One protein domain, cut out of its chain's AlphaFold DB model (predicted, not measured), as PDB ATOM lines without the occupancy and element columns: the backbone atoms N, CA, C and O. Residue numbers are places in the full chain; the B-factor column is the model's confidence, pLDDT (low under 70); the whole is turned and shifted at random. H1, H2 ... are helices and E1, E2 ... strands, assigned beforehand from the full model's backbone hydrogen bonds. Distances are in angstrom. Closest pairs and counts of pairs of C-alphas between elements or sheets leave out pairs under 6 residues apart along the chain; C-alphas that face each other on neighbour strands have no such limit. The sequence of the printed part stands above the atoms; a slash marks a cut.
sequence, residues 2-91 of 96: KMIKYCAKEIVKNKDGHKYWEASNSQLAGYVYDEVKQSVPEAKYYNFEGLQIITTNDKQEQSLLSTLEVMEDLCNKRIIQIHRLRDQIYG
ATOM      1  N   LYS A   2       3.142  -9.653 -17.582       87.31
ATOM      2  CA  LYS A   2       3.395  -8.881 -16.335       87.31
ATOM      3  C   LYS A   2       4.830  -9.013 -15.799       87.31
ATOM      4  O   LYS A   2       5.422  -8.006 -15.438       87.31
ATOM      5  N   MET A   3       5.386 -10.229 -15.805       89.94
ATOM      6  CA  MET A   3       6.747 -10.491 -15.317       89.94
ATOM      7  C   MET A   3       7.818  -9.772 -16.146       89.94
ATOM      8  O   MET A   3       8.663  -9.090 -15.589       89.94
ATOM      9  N   ILE A   4       7.722  -9.846 -17.478       93.88
ATOM     10  CA  ILE A   4       8.648  -9.173 -18.403       93.88
ATOM     11  C   ILE A   4       8.701  -7.667 -18.108       93.88
ATOM     12  O   ILE A   4       9.772  -7.116 -17.877       93.88
ATOM     13  N   LYS A   5       7.529  -7.019 -18.021       93.81
ATOM     14  CA  LYS A   5       7.439  -5.581 -17.723       93.81
ATOM     15  C   LYS A   5       7.968  -5.224 -16.336       93.81
ATOM     16  O   LYS A   5       8.493  -4.132 -16.155       93.81
ATOM     17  N   TYR A   6       7.808  -6.110 -15.356       95.38
ATOM     18  CA  TYR A   6       8.371  -5.915 -14.023       95.38
ATOM     19  C   TYR A   6       9.906  -5.968 -14.053       95.38
ATOM     20  O   TYR A   6      10.545  -5.030 -13.590       95.38
ATOM     21  N   CYS A   7      10.489  -6.999 -14.676       95.81
ATOM     22  CA  CYS A   7      11.941  -7.125 -14.821       95.81
ATOM     23  C   CYS A   7      12.542  -5.931 -15.572       95.81
ATOM     24  O   CYS A   7      13.494  -5.326 -15.087       95.81
ATOM     25  N   ALA A   8      11.946  -5.536 -16.702       96.81
ATOM     26  CA  ALA A   8      12.415  -4.388 -17.472       96.81
ATOM     27  C   ALA A   8      12.375  -3.089 -16.647       96.81
ATOM     28  O   ALA A   8      13.340  -2.329 -16.652       96.81
ATOM     29  N   LYS A   9      11.307  -2.856 -15.870       96.75
ATOM     30  CA  LYS A   9      11.217  -1.690 -14.975       96.75
ATOM     31  C   LYS A   9      12.312  -1.671 -13.914       96.75
ATOM     32  O   LYS A   9      12.874  -0.610 -13.663       96.75
ATOM     33  N   GLU A  10      12.619  -2.811 -13.302       96.38
ATOM     34  CA  GLU A  10      13.685  -2.896 -12.298       96.38
ATOM     35  C   GLU A  10      15.067  -2.634 -12.908       96.38
ATOM     36  O   GLU A  10      15.880  -1.939 -12.296       96.38
ATOM     37  N   ILE A  11      15.319  -3.109 -14.132       96.38
ATOM     38  CA  ILE A  11      16.561  -2.819 -14.864       96.38
ATOM     39  C   ILE A  11      16.664  -1.320 -15.159       96.38
ATOM     40  O   ILE A  11      17.663  -0.693 -14.817       96.38
ATOM     41  N   VAL A  12      15.611  -0.721 -15.723       96.50
ATOM     42  CA  VAL A  12      15.587   0.713 -16.058       96.50
ATOM     43  C   VAL A  12      15.743   1.584 -14.808       96.50
ATOM     44  O   VAL A  12      16.445   2.591 -14.844       96.50
ATOM     45  N   LYS A  13      15.146   1.191 -13.678       96.62
ATOM     46  CA  LYS A  13      15.289   1.901 -12.398       96.62
ATOM     47  C   LYS A  13      16.732   1.909 -11.886       96.62
ATOM     48  O   LYS A  13      17.147   2.882 -11.267       96.62
ATOM     49  N   ASN A  14      17.487   0.842 -12.145       94.44
ATOM     50  CA  ASN A  14      18.876   0.687 -11.704       94.44
ATOM     51  C   ASN A  14      19.890   0.951 -12.828       94.44
ATOM     52  O   ASN A  14      21.062   0.589 -12.697       94.44
ATOM     53  N   LYS A  15      19.458   1.589 -13.922       95.44
ATOM     54  CA  LYS A  15      20.242   1.671 -15.156       95.44
ATOM     55  C   LYS A  15      21.583   2.391 -15.021       95.44
ATOM     56  O   LYS A  15      22.450   2.156 -15.847       95.44
ATOM     57  N   ASP A  16      21.748   3.237 -14.004       95.38
ATOM     58  CA  ASP A  16      22.960   4.028 -13.730       95.38
ATOM     59  C   ASP A  16      23.835   3.413 -12.615       95.38
ATOM     60  O   ASP A  16      24.883   3.957 -12.246       95.38
ATOM     61  N   GLY A  17      23.394   2.279 -12.056       94.50
ATOM     62  CA  GLY A  17      24.095   1.540 -11.012       94.50
ATOM     63  C   GLY A  17      25.249   0.687 -11.542       94.50
ATOM     64  O   GLY A  17      25.576   0.711 -12.725       94.50
ATOM     65  N   HIS A  18      25.851  -0.097 -10.646       95.56
ATOM     66  CA  HIS A  18      26.982  -0.988 -10.955       95.56
ATOM     67  C   HIS A  18      26.563  -2.435 -11.228       95.56
ATOM     68  O   HIS A  18      27.303  -3.195 -11.843       95.56
ATOM     69  N   LYS A  19      25.376  -2.833 -10.765       95.00
ATOM     70  CA  LYS A  19      24.902  -4.209 -10.873       95.00
ATOM     71  C   LYS A  19      24.154  -4.408 -12.189       95.00
ATOM     72  O   LYS A  19      23.162  -3.725 -12.429       95.00
ATOM     73  N   TYR A  20      24.620  -5.351 -13.001       96.75
ATOM     74  CA  TYR A  20      23.900  -5.836 -14.176       96.75
ATOM     75  C   TYR A  20      22.787  -6.815 -13.782       96.75
ATOM     76  O   TYR A  20      22.751  -7.335 -12.662       96.75
ATOM     77  N   TRP A  21      21.859  -7.054 -14.703       97.88
ATOM     78  CA  TRP A  21      20.805  -8.051 -14.533       97.88
ATOM     79  C   TRP A  21      21.191  -9.359 -15.215       97.88
ATOM     80  O   TRP A  21      21.817  -9.335 -16.270       97.88
ATOM     81  N   GLU A  22      20.780 -10.489 -14.644       96.88
ATOM     82  CA  GLU A  22      21.068 -11.812 -15.191       96.88
ATOM     83  C   GLU A  22      19.909 -12.798 -14.993       96.88
ATOM     84  O   GLU A  22      19.124 -12.677 -14.048       96.88
ATOM     85  N   ALA A  23      19.806 -13.789 -15.884       96.62
ATOM     86  CA  ALA A  23      18.882 -14.913 -15.755       96.62
ATOM     87  C   ALA A  23      19.364 -16.149 -16.527       96.62
ATOM     88  O   ALA A  23      20.015 -16.032 -17.558       96.62
ATOM     89  N   SER A  24      18.961 -17.338 -16.079       95.81
ATOM     90  CA  SER A  24      19.214 -18.619 -16.766       95.81
ATOM     91  C   SER A  24      18.011 -19.065 -17.611       95.81
ATOM     92  O   SER A  24      17.632 -20.236 -17.623       95.81
ATOM     93  N   ASN A  25      17.332 -18.116 -18.254       95.81
ATOM     94  CA  ASN A  25      16.174 -18.371 -19.110       95.81
ATOM     95  C   ASN A  25      16.251 -17.460 -20.336       95.81
ATOM     96  O   ASN A  25      15.875 -16.286 -20.277       95.81
ATOM     97  N   SER A  26      16.717 -18.022 -21.449       95.56
ATOM     98  CA  SER A  26      17.024 -17.266 -22.662       95.56
ATOM     99  C   SER A  26      15.797 -16.607 -23.279       95.56
ATOM    100  O   SER A  26      15.867 -15.451 -23.694       95.56
ATOM    101  N   GLN A  27      14.658 -17.300 -23.273       95.69
ATOM    102  CA  GLN A  27      13.408 -16.768 -23.806       95.69
ATOM    103  C   GLN A  27      12.913 -15.574 -22.979       95.69
ATOM    104  O   GLN A  27      12.554 -14.539 -23.538       95.69
ATOM    105  N   LEU A  28      12.919 -15.689 -21.647       95.81
ATOM    106  CA  LEU A  28      12.556 -14.577 -20.769       95.81
ATOM    107  C   LEU A  28      13.520 -13.402 -20.949       95.81
ATOM    108  O   LEU A  28      13.070 -12.267 -21.083       95.81
ATOM    109  N   ALA A  29      14.823 -13.675 -20.951       97.12
ATOM    110  CA  ALA A  29      15.848 -12.649 -21.054       97.12
ATOM    111  C   ALA A  29      15.772 -11.892 -22.390       97.12
ATOM    112  O   ALA A  29      15.932 -10.678 -22.388       97.12
ATOM    113  N   GLY A  30      15.449 -12.577 -23.494       97.44
ATOM    114  CA  GLY A  30      15.200 -11.936 -24.789       97.44
ATOM    115  C   GLY A  30      14.047 -10.933 -24.722       97.44
ATOM    116  O   GLY A  30      14.235  -9.759 -25.022       97.44
ATOM    117  N   TYR A  31      12.883 -11.348 -24.208       97.69
ATOM    118  CA  TYR A  31      11.744 -10.431 -24.075       97.69
ATOM    119  C   TYR A  31      12.004  -9.270 -23.108       97.69
ATOM    120  O   TYR A  31      11.505  -8.167 -23.320       97.69
ATOM    121  N   VAL A  32      12.746  -9.504 -22.021       97.88
ATOM    122  CA  VAL A  32      13.130  -8.429 -21.093       97.88
ATOM    123  C   VAL A  32      14.080  -7.452 -21.779       97.88
ATOM    124  O   VAL A  32      13.896  -6.246 -21.641       97.88
ATOM    125  N   TYR A  33      15.058  -7.953 -22.533       98.31
ATOM    126  CA  TYR A  33      15.999  -7.121 -23.273       98.31
ATOM    127  C   TYR A  33      15.291  -6.221 -24.286       98.31
ATOM    128  O   TYR A  33      15.536  -5.014 -24.284       98.31
ATOM    129  N   ASP A  34      14.365  -6.770 -25.075       97.88
ATOM    130  CA  ASP A  34      13.599  -6.005 -26.066       97.88
ATOM    131  C   ASP A  34      12.825  -4.839 -25.426       97.88
ATOM    132  O   ASP A  34      12.781  -3.736 -25.972       97.88
ATOM    133  N   GLU A  35      12.245  -5.046 -24.238       97.50
ATOM    134  CA  GLU A  35      11.542  -3.995 -23.492       97.50
ATOM    135  C   GLU A  35      12.507  -2.967 -22.878       97.50
ATOM    136  O   GLU A  35      12.225  -1.768 -22.890       97.50
ATOM    137  N   VAL A  36      13.665  -3.399 -22.363       97.75
ATOM    138  CA  VAL A  36      14.689  -2.485 -21.825       97.75
ATOM    139  C   VAL A  36      15.259  -1.601 -22.931       97.75
ATOM    140  O   VAL A  36      15.387  -0.392 -22.732       97.75
ATOM    141  N   LYS A  37      15.540  -2.168 -24.110       97.75
ATOM    142  CA  LYS A  37      16.142  -1.470 -25.255       97.75
ATOM    143  C   LYS A  37      15.298  -0.292 -25.750       97.75
ATOM    144  O   LYS A  37      15.852   0.681 -26.255       97.75
ATOM    145  N   GLN A  38      13.978  -0.342 -25.550       96.50
ATOM    146  CA  GLN A  38      13.069   0.771 -25.853       96.50
ATOM    147  C   GLN A  38      13.304   1.995 -24.954       96.50
ATOM    148  O   GLN A  38      13.085   3.121 -25.390       96.50
ATOM    149  N   SER A  39      13.728   1.788 -23.703       96.19
ATOM    150  CA  SER A  39      13.963   2.864 -22.723       96.19
ATOM    151  C   SER A  39      15.442   3.225 -22.561       96.19
ATOM    152  O   SER A  39      15.765   4.336 -22.147       96.19
ATOM    153  N   VAL A  40      16.331   2.275 -22.849       97.44
ATOM    154  CA  VAL A  40      17.783   2.365 -22.670       97.44
ATOM    155  C   VAL A  40      18.447   1.843 -23.954       97.44
ATOM    156  O   VAL A  40      18.791   0.658 -24.040       97.44
ATOM    157  N   PRO A  41      18.578   2.683 -24.997       96.81
ATOM    158  CA  PRO A  41      19.121   2.280 -26.295       96.81
ATOM    159  C   PRO A  41      20.565   1.773 -26.244       96.81
ATOM    160  O   PRO A  41      20.981   1.017 -27.119       96.81
ATOM    161  N   GLU A  42      21.333   2.151 -25.232       96.38
ATOM    162  CA  GLU A  42      22.704   1.714 -24.974       96.38
ATOM    163  C   GLU A  42      22.789   0.299 -24.382       96.38
ATOM    164  O   GLU A  42      23.867  -0.290 -24.379       96.38
ATOM    165  N   ALA A  43      21.666  -0.283 -23.941       98.19
ATOM    166  CA  ALA A  43      21.668  -1.579 -23.278       98.19
ATOM    167  C   ALA A  43      22.225  -2.702 -24.167       98.19
ATOM    168  O   ALA A  43      21.863  -2.827 -25.348       98.19
ATOM    169  N   LYS A  44      23.056  -3.572 -23.598       98.50
ATOM    170  CA  LYS A  44      23.669  -4.712 -24.293       98.50
ATOM    171  C   LYS A  44      23.216  -6.025 -23.672       98.50
ATOM    172  O   LYS A  44      22.838  -6.080 -22.504       98.50
ATOM    173  N   TYR A  45      23.230  -7.067 -24.493       98.25
ATOM    174  CA  TYR A  45      22.824  -8.414 -24.125       98.25
ATOM    175  C   TYR A  45      23.973  -9.379 -24.388       98.25
ATOM    176  O   TYR A  45      24.534  -9.396 -25.485       98.25
ATOM    177  N   TYR A  46      24.293 -10.192 -23.390       98.06
ATOM    178  CA  TYR A  46      25.360 -11.181 -23.443       98.06
ATOM    179  C   TYR A  46      24.835 -12.551 -23.035       98.06
ATOM    180  O   TYR A  46      23.846 -12.669 -22.311       98.06
ATOM    181  N   ASN A  47      25.536 -13.590 -23.475       96.75
ATOM    182  CA  ASN A  47      25.292 -14.960 -23.056       96.75
ATOM    183  C   ASN A  47      26.621 -15.611 -22.674       96.75
ATOM    184  O   ASN A  47      27.520 -15.697 -23.511       96.75
ATOM    185  N   PHE A  48      26.721 -16.087 -21.440       94.56
ATOM    186  CA  PHE A  48      27.901 -16.764 -20.917       94.56
ATOM    187  C   PHE A  48      27.471 -18.046 -20.204       94.56
ATOM    188  O   PHE A  48      26.716 -17.987 -19.244       94.56
ATOM    189  N   GLU A  49      27.885 -19.211 -20.711       91.06
ATOM    190  CA  GLU A  49      27.565 -20.526 -20.118       91.06
ATOM    191  C   GLU A  49      26.067 -20.756 -19.810       91.06
ATOM    192  O   GLU A  49      25.693 -21.414 -18.843       91.06
ATOM    193  N   GLY A  50      25.172 -20.214 -20.644       93.75
ATOM    194  CA  GLY A  50      23.721 -20.323 -20.449       93.75
ATOM    195  C   GLY A  50      23.128 -19.292 -19.484       93.75
ATOM    196  O   GLY A  50      21.911 -19.282 -19.294       93.75
ATOM    197  N   LEU A  51      23.946 -18.388 -18.941       96.81
ATOM    198  CA  LEU A  51      23.529 -17.193 -18.216       96.81
ATOM    199  C   LEU A  51      23.383 -16.019 -19.190       96.81
ATOM    200  O   LEU A  51      24.328 -15.636 -19.881       96.81
ATOM    201  N   GLN A  52      22.187 -15.444 -19.252       98.06
ATOM    202  CA  GLN A  52      21.897 -14.258 -20.045       98.06
ATOM    203  C   GLN A  52      22.052 -13.023 -19.182       98.06
ATOM    204  O   GLN A  52      21.467 -12.959 -18.104       98.06
ATOM    205  N   ILE A  53      22.802 -12.045 -19.672       98.44
ATOM    206  CA  ILE A  53      23.185 -10.856 -18.916       98.44
ATOM    207  C   ILE A  53      22.762  -9.620 -19.702       98.44
ATOM    208  O   ILE A  53      22.989  -9.541 -20.911       98.44
ATOM    209  N   ILE A  54      22.155  -8.653 -19.017       98.50
ATOM    210  CA  ILE A  54      21.774  -7.356 -19.578       98.50
ATOM    211  C   ILE A  54      22.532  -6.264 -18.829       98.50
ATOM    212  O   ILE A  54      22.381  -6.128 -17.611       98.50
ATOM    213  N   THR A  55      23.304  -5.469 -19.568       98.56
ATOM    214  CA  THR A  55      23.938  -4.244 -19.067       98.56
ATOM    215  C   THR A  55      23.263  -3.020 -19.671       98.56
ATOM    216  O   THR A  55      22.726  -3.072 -20.776       98.56
ATOM    217  N   THR A  56      23.286  -1.906 -18.947       98.38
ATOM    218  CA  THR A  56      22.696  -0.627 -19.361       98.38
ATOM    219  C   THR A  56      23.694   0.523 -19.373       98.38
ATOM    220  O   THR A  56      23.335   1.613 -19.796       98.38
ATOM    221  N   ASN A  57      24.920   0.324 -18.881       98.12
ATOM    222  CA  ASN A  57      25.962   1.347 -18.857       98.12
ATOM    223  C   ASN A  57      27.367   0.722 -18.757       98.12
ATOM    224  O   ASN A  57      27.519  -0.454 -18.411       98.12
ATOM    225  N   ASP A  58      28.395   1.550 -18.952       98.31
ATOM    226  CA  ASP A  58      29.798   1.126 -18.901       98.31
ATOM    227  C   ASP A  58      30.231   0.601 -17.523       98.31
ATOM    228  O   ASP A  58      31.050  -0.306 -17.440       98.31
ATOM    229  N   LYS A  59      29.681   1.113 -16.415       97.94
ATOM    230  CA  LYS A  59      30.029   0.644 -15.057       97.94
ATOM    231  C   LYS A  59      29.580  -0.797 -14.823       97.94
ATOM    232  O   LYS A  59      30.259  -1.548 -14.120       97.94
ATOM    233  N   GLN A  60      28.439  -1.177 -15.388       98.38
ATOM    234  CA  GLN A  60      27.940  -2.546 -15.343       98.38
ATOM    235  C   GLN A  60      28.794  -3.464 -16.217       98.38
ATOM    236  O   GLN A  60      29.113  -4.569 -15.787       98.38
ATOM    237  N   GLU A  61      29.229  -2.995 -17.390       98.44
ATOM    238  CA  GLU A  61      30.175  -3.732 -18.240       98.44
ATOM    239  C   GLU A  61      31.523  -3.933 -17.543       98.44
ATOM    240  O   GLU A  61      32.035  -5.047 -17.531       98.44
ATOM    241  N   GLN A  62      32.058  -2.906 -16.880       98.31
ATOM    242  CA  GLN A  62      33.283  -3.034 -16.085       98.31
ATOM    243  C   GLN A  62      33.110  -4.013 -14.920       98.31
ATOM    244  O   GLN A  62      33.983  -4.836 -14.668       98.31
ATOM    245  N   SER A  63      31.957  -3.990 -14.246       97.75
ATOM    246  CA  SER A  63      31.661  -4.950 -13.173       97.75
ATOM    247  C   SER A  63      31.577  -6.389 -13.702       97.75
ATOM    248  O   SER A  63      32.014  -7.324 -13.026       97.75
ATOM    249  N   LEU A  64      31.041  -6.580 -14.912       97.56
ATOM    250  CA  LEU A  64      31.027  -7.878 -15.586       97.56
ATOM    251  C   LEU A  64      32.446  -8.322 -15.967       97.56
ATOM    252  O   LEU A  64      32.811  -9.456 -15.674       97.56
ATOM    253  N   LEU A  65      33.261  -7.434 -16.542       98.00
ATOM    254  CA  LEU A  65      34.657  -7.724 -16.881       98.00
ATOM    255  C   LEU A  65      35.469  -8.134 -15.648       98.00
ATOM    256  O   LEU A  65      36.080  -9.196 -15.666       98.00
ATOM    257  N   SER A  66      35.385  -7.387 -14.544       97.56
ATOM    258  CA  SER A  66      36.061  -7.769 -13.296       97.56
ATOM    259  C   SER A  66      35.577  -9.114 -12.747       97.56
ATOM    260  O   SER A  66      36.351  -9.855 -12.148       97.56
ATOM    261  N   THR A  67      34.301  -9.462 -12.956       95.75
ATOM    262  CA  THR A  67      33.790 -10.794 -12.594       95.75
ATOM    263  C   THR A  67      34.458 -11.877 -13.446       95.75
ATOM    264  O   THR A  67      34.909 -12.886 -12.908       95.75
ATOM    265  N   LEU A  68      34.564 -11.655 -14.761       96.19
ATOM    266  CA  LEU A  68      35.200 -12.591 -15.691       96.19
ATOM    267  C   LEU A  68      36.697 -12.766 -15.406       96.19
ATOM    268  O   LEU A  68      37.165 -13.899 -15.412       96.19
ATOM    269  N   GLU A  69      37.421 -11.695 -15.076       97.69
ATOM    270  CA  GLU A  69      38.841 -11.755 -14.685       97.69
ATOM    271  C   GLU A  69      39.052 -12.662 -13.461       97.69
ATOM    272  O   GLU A  69      39.927 -13.529 -13.452       97.69
ATOM    273  N   VAL A  70      38.197 -12.537 -12.439       97.06
ATOM    274  CA  VAL A  70      38.257 -13.411 -11.255       97.06
ATOM    275  C   VAL A  70      37.963 -14.869 -11.624       97.06
ATOM    276  O   VAL A  70      38.611 -15.782 -11.103       97.06
ATOM    277  N   MET A  71      36.995 -15.113 -12.511       96.12
ATOM    278  CA  MET A  71      36.680 -16.468 -12.982       96.12
ATOM    279  C   MET A  71      37.839 -17.070 -13.783       96.12
ATOM    280  O   MET A  71      38.184 -18.234 -13.568       96.12
ATOM    281  N   GLU A  72      38.473 -16.283 -14.648       97.25
ATOM    282  CA  GLU A  72      39.654 -16.686 -15.407       97.25
ATOM    283  C   GLU A  72      40.801 -17.087 -14.471       97.25
ATOM    284  O   GLU A  72      41.352 -18.183 -14.602       97.25
ATOM    285  N   ASP A  73      41.096 -16.276 -13.455       97.75
ATOM    286  CA  ASP A  73      42.118 -16.578 -12.450       97.75
ATOM    287  C   ASP A  73      41.845 -17.887 -11.696       97.75
ATOM    288  O   ASP A  73      42.763 -18.677 -11.429       97.75
ATOM    289  N   LEU A  74      40.585 -18.141 -11.334       97.38
ATOM    290  CA  LEU A  74      40.178 -19.383 -10.672       97.38
ATOM    291  C   LEU A  74      40.353 -20.594 -11.597       97.38
ATOM    292  O   LEU A  74      40.901 -21.620 -11.172       97.38
ATOM    293  N   CYS A  75      39.948 -20.471 -12.860       96.88
ATOM    294  CA  CYS A  75      40.137 -21.502 -13.877       96.88
ATOM    295  C   CYS A  75      41.624 -21.780 -14.126       96.88
ATOM    296  O   CYS A  75      42.041 -22.941 -14.114       96.88
ATOM    297  N   ASN A  76      42.451 -20.742 -14.245       98.12
ATOM    298  CA  ASN A  76      43.896 -20.865 -14.421       98.12
ATOM    299  C   ASN A  76      44.550 -21.595 -13.240       98.12
ATOM    300  O   ASN A  76      45.316 -22.544 -13.435       98.12
ATOM    301  N   LYS A  77      44.181 -21.243 -12.000       97.75
ATOM    302  CA  LYS A  77      44.629 -21.974 -10.797       97.75
ATOM    303  C   LYS A  77      44.231 -23.448 -10.848       97.75
ATOM    304  O   LYS A  77      45.033 -24.312 -10.479       97.75
ATOM    305  N   ARG A  78      43.024 -23.756 -11.326       97.69
ATOM    306  CA  ARG A  78      42.547 -25.137 -11.468       97.69
ATOM    307  C   ARG A  78      43.326 -25.909 -12.536       97.69
ATOM    308  O   ARG A  78      43.708 -27.050 -12.286       97.69
ATOM    309  N   ILE A  79      43.616 -25.291 -13.680       98.25
ATOM    310  CA  ILE A  79      44.425 -25.882 -14.757       98.25
ATOM    311  C   ILE A  79      45.833 -26.218 -14.251       98.25
ATOM    312  O   ILE A  79      46.311 -27.331 -14.470       98.25
ATOM    313  N   ILE A  80      46.464 -25.310 -13.500       97.56
ATOM    314  CA  ILE A  80      47.782 -25.552 -12.886       97.56
ATOM    315  C   ILE A  80      47.747 -26.788 -11.978       97.56
ATOM    316  O   ILE A  80      48.645 -27.628 -12.042       97.56
ATOM    317  N   GLN A  81      46.713 -26.933 -11.145       97.31
ATOM    318  CA  GLN A  81      46.558 -28.113 -10.286       97.31
ATOM    319  C   GLN A  81      46.389 -29.406 -11.095       97.31
ATOM    320  O   GLN A  81      46.969 -30.430 -10.737       97.31
ATOM    321  N   ILE A  82      45.633 -29.358 -12.196       97.56
ATOM    322  CA  ILE A  82      45.459 -30.502 -13.099       97.56
ATOM    323  C   ILE A  82      46.797 -30.905 -13.729       97.56
ATOM    324  O   ILE A  82      47.104 -32.094 -13.776       97.56
ATOM    325  N   HIS A  83      47.604 -29.945 -14.189       95.75
ATOM    326  CA  HIS A  83      48.929 -30.232 -14.747       95.75
ATOM    327  C   HIS A  83      49.860 -30.866 -13.712       95.75
ATOM    328  O   HIS A  83      50.429 -31.912 -13.994       95.75
ATOM    329  N   ARG A  84      49.900 -30.341 -12.480       95.56
ATOM    330  CA  ARG A  84      50.683 -30.953 -11.390       95.56
ATOM    331  C   ARG A  84      50.305 -32.414 -11.141       95.56
ATOM    332  O   ARG A  84      51.184 -33.247 -10.961       95.56
ATOM    333  N   LEU A  85      49.009 -32.735 -11.139       95.38
ATOM    334  CA  LEU A  85      48.552 -34.117 -10.971       95.38
ATOM    335  C   LEU A  85      48.926 -34.994 -12.176       95.38
ATOM    336  O   LEU A  85      49.313 -36.145 -11.998       95.38
ATOM    337  N   ARG A  86      48.826 -34.466 -13.402       95.75
ATOM    338  CA  ARG A  86      49.272 -35.179 -14.610       95.75
ATOM    339  C   ARG A  86      50.761 -35.511 -14.542       95.75
ATOM    340  O   ARG A  86      51.114 -36.650 -14.821       95.75
ATOM    341  N   ASP A  87      51.599 -34.567 -14.120       93.88
ATOM    342  CA  ASP A  87      53.045 -34.780 -13.992       93.88
ATOM    343  C   ASP A  87      53.361 -35.894 -12.983       93.88
ATOM    344  O   ASP A  87      54.175 -36.769 -13.270       93.88
ATOM    345  N   GLN A  88      52.650 -35.927 -11.849       90.44
ATOM    346  CA  GLN A  88      52.759 -37.010 -10.862       90.44
ATOM    347  C   GLN A  88      52.371 -38.377 -11.447       90.44
ATOM    348  O   GLN A  88      53.041 -39.371 -11.187       90.44
ATOM    349  N   ILE A  89      51.298 -38.438 -12.244       92.31
ATOM    350  CA  ILE A  89      50.827 -39.686 -12.870       92.31
ATOM    351  C   ILE A  89      51.808 -40.180 -13.938       92.31
ATOM    352  O   ILE A  89      52.077 -41.377 -14.015       92.31
ATOM    353  N   TYR A  90      52.342 -39.279 -14.766       91.44
ATOM    354  CA  TYR A  90      53.255 -39.634 -15.856       91.44
ATOM    355  C   TYR A  90      54.697 -39.896 -15.397       91.44
ATOM    356  O   TYR A  90      55.571 -40.117 -16.233       91.44
ATOM    357  N   GLY A  91      54.947 -39.919 -14.084       72.75
ATOM    358  CA  GLY A  91      56.256 -40.238 -13.523       72.75
ATOM    359  C   GLY A  91      57.265 -39.095 -13.632       72.75
ATOM    360  O   GLY A  91      58.466 -39.356 -13.667       72.75
TER     361      GLY A  91
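What this domain is: This is residues 2 to 91 of the 96 residues of an uncharacterized protein of Lachnospiraceae bacterium (UniProt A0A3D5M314). What do these atoms build? A compact head holds a small sheet of three strands, with H2 laid along one face of it and H1 packed on H2; from this head residues 69 to 91, of which 69 to 89 belong to the long helix H3, stick out as an arm. What are the parts and their order? The 90 printed residues hold three named helices and three named strands, H1 E1 H2 E2 E3 H3 along the chain, mostly helix, and the antiparallel sheet has the order E1, E3, E2. How large is it? It is only just loose, close to extended, with a radius of gyration of the C-alphas of 17.9 A and spans of 61 by 25 by 15 A, the arm making the length.

Where its parts are: Where are the strands? E1 is residues 21 to 23, 7.2 A long; E2 is residues 44 to 48, 13.2 A; and E3 is residues 51 to 55, 13.0 A. Where are the helices? H2 is residues 26 to 39, 20.4 A long, and H1 is residues 2 to 13, 16.5 A, with C-alpha 2 at (3.395, -8.881, -16.335). H3 is residues 58 to 89, 46.3 A long, from C-alpha 58 at (29.798, 1.126, -18.901) to C-alpha 89 at (50.827, -39.686, -12.870).

How they stand to each other: How do the strands pair? The inner strand E3 is antiparallel to E2 at 156 degrees, a hairpin, with N 46 and O 53 2.9 A apart, within hydrogen-bond range. E3 is also antiparallel to E1 at 161 degrees, with N 52 and O 23 2.8 A apart, within hydrogen-bond range. What is on the sheet? H2 is on one face, making two layers, helix over sheet, at a height over the sheet of 9.2 A; it lies over E3 and runs along the strands, at 2 degrees to E3 on the local plane, and their closest C-alphas are those of Ser 26 and Gln 52, 6.3 A apart. E1, H2 and E2 form a split strand-helix-strand unit, two strands running the same way with E3 between them, and its crossover is right-handed. Where are H1 and H3? H1 touches H2 at a steep tilt of 51 degrees, the same way, the closest C-alphas being those of Ala 8 and Val 36, 5.3 A apart, and it only grazes the sheet with residues 7 to 11. H3 only grazes the sheet with residues 60 to 68, and it is apart from H1 and H2. Do the helix backbones hold their pairs? Every O i to N i+4 pair is within hydrogen-bond range in H1 and H3, and 8 of 10 are in H2.

The domain as a whole: How far does it reach? The two C-alphas farthest apart, those of Lys 2 and Gly 91, are 61.5 A apart, while the body without residues 69 to 91 spans 33 by 25 by 15 A. Are there cuts, long links or weak places? The printed part has no cut, the link from H1 to E1 is short, and the other links are tight. The mean pLDDT of the printed part is 96.1, and no printed residue is under 70.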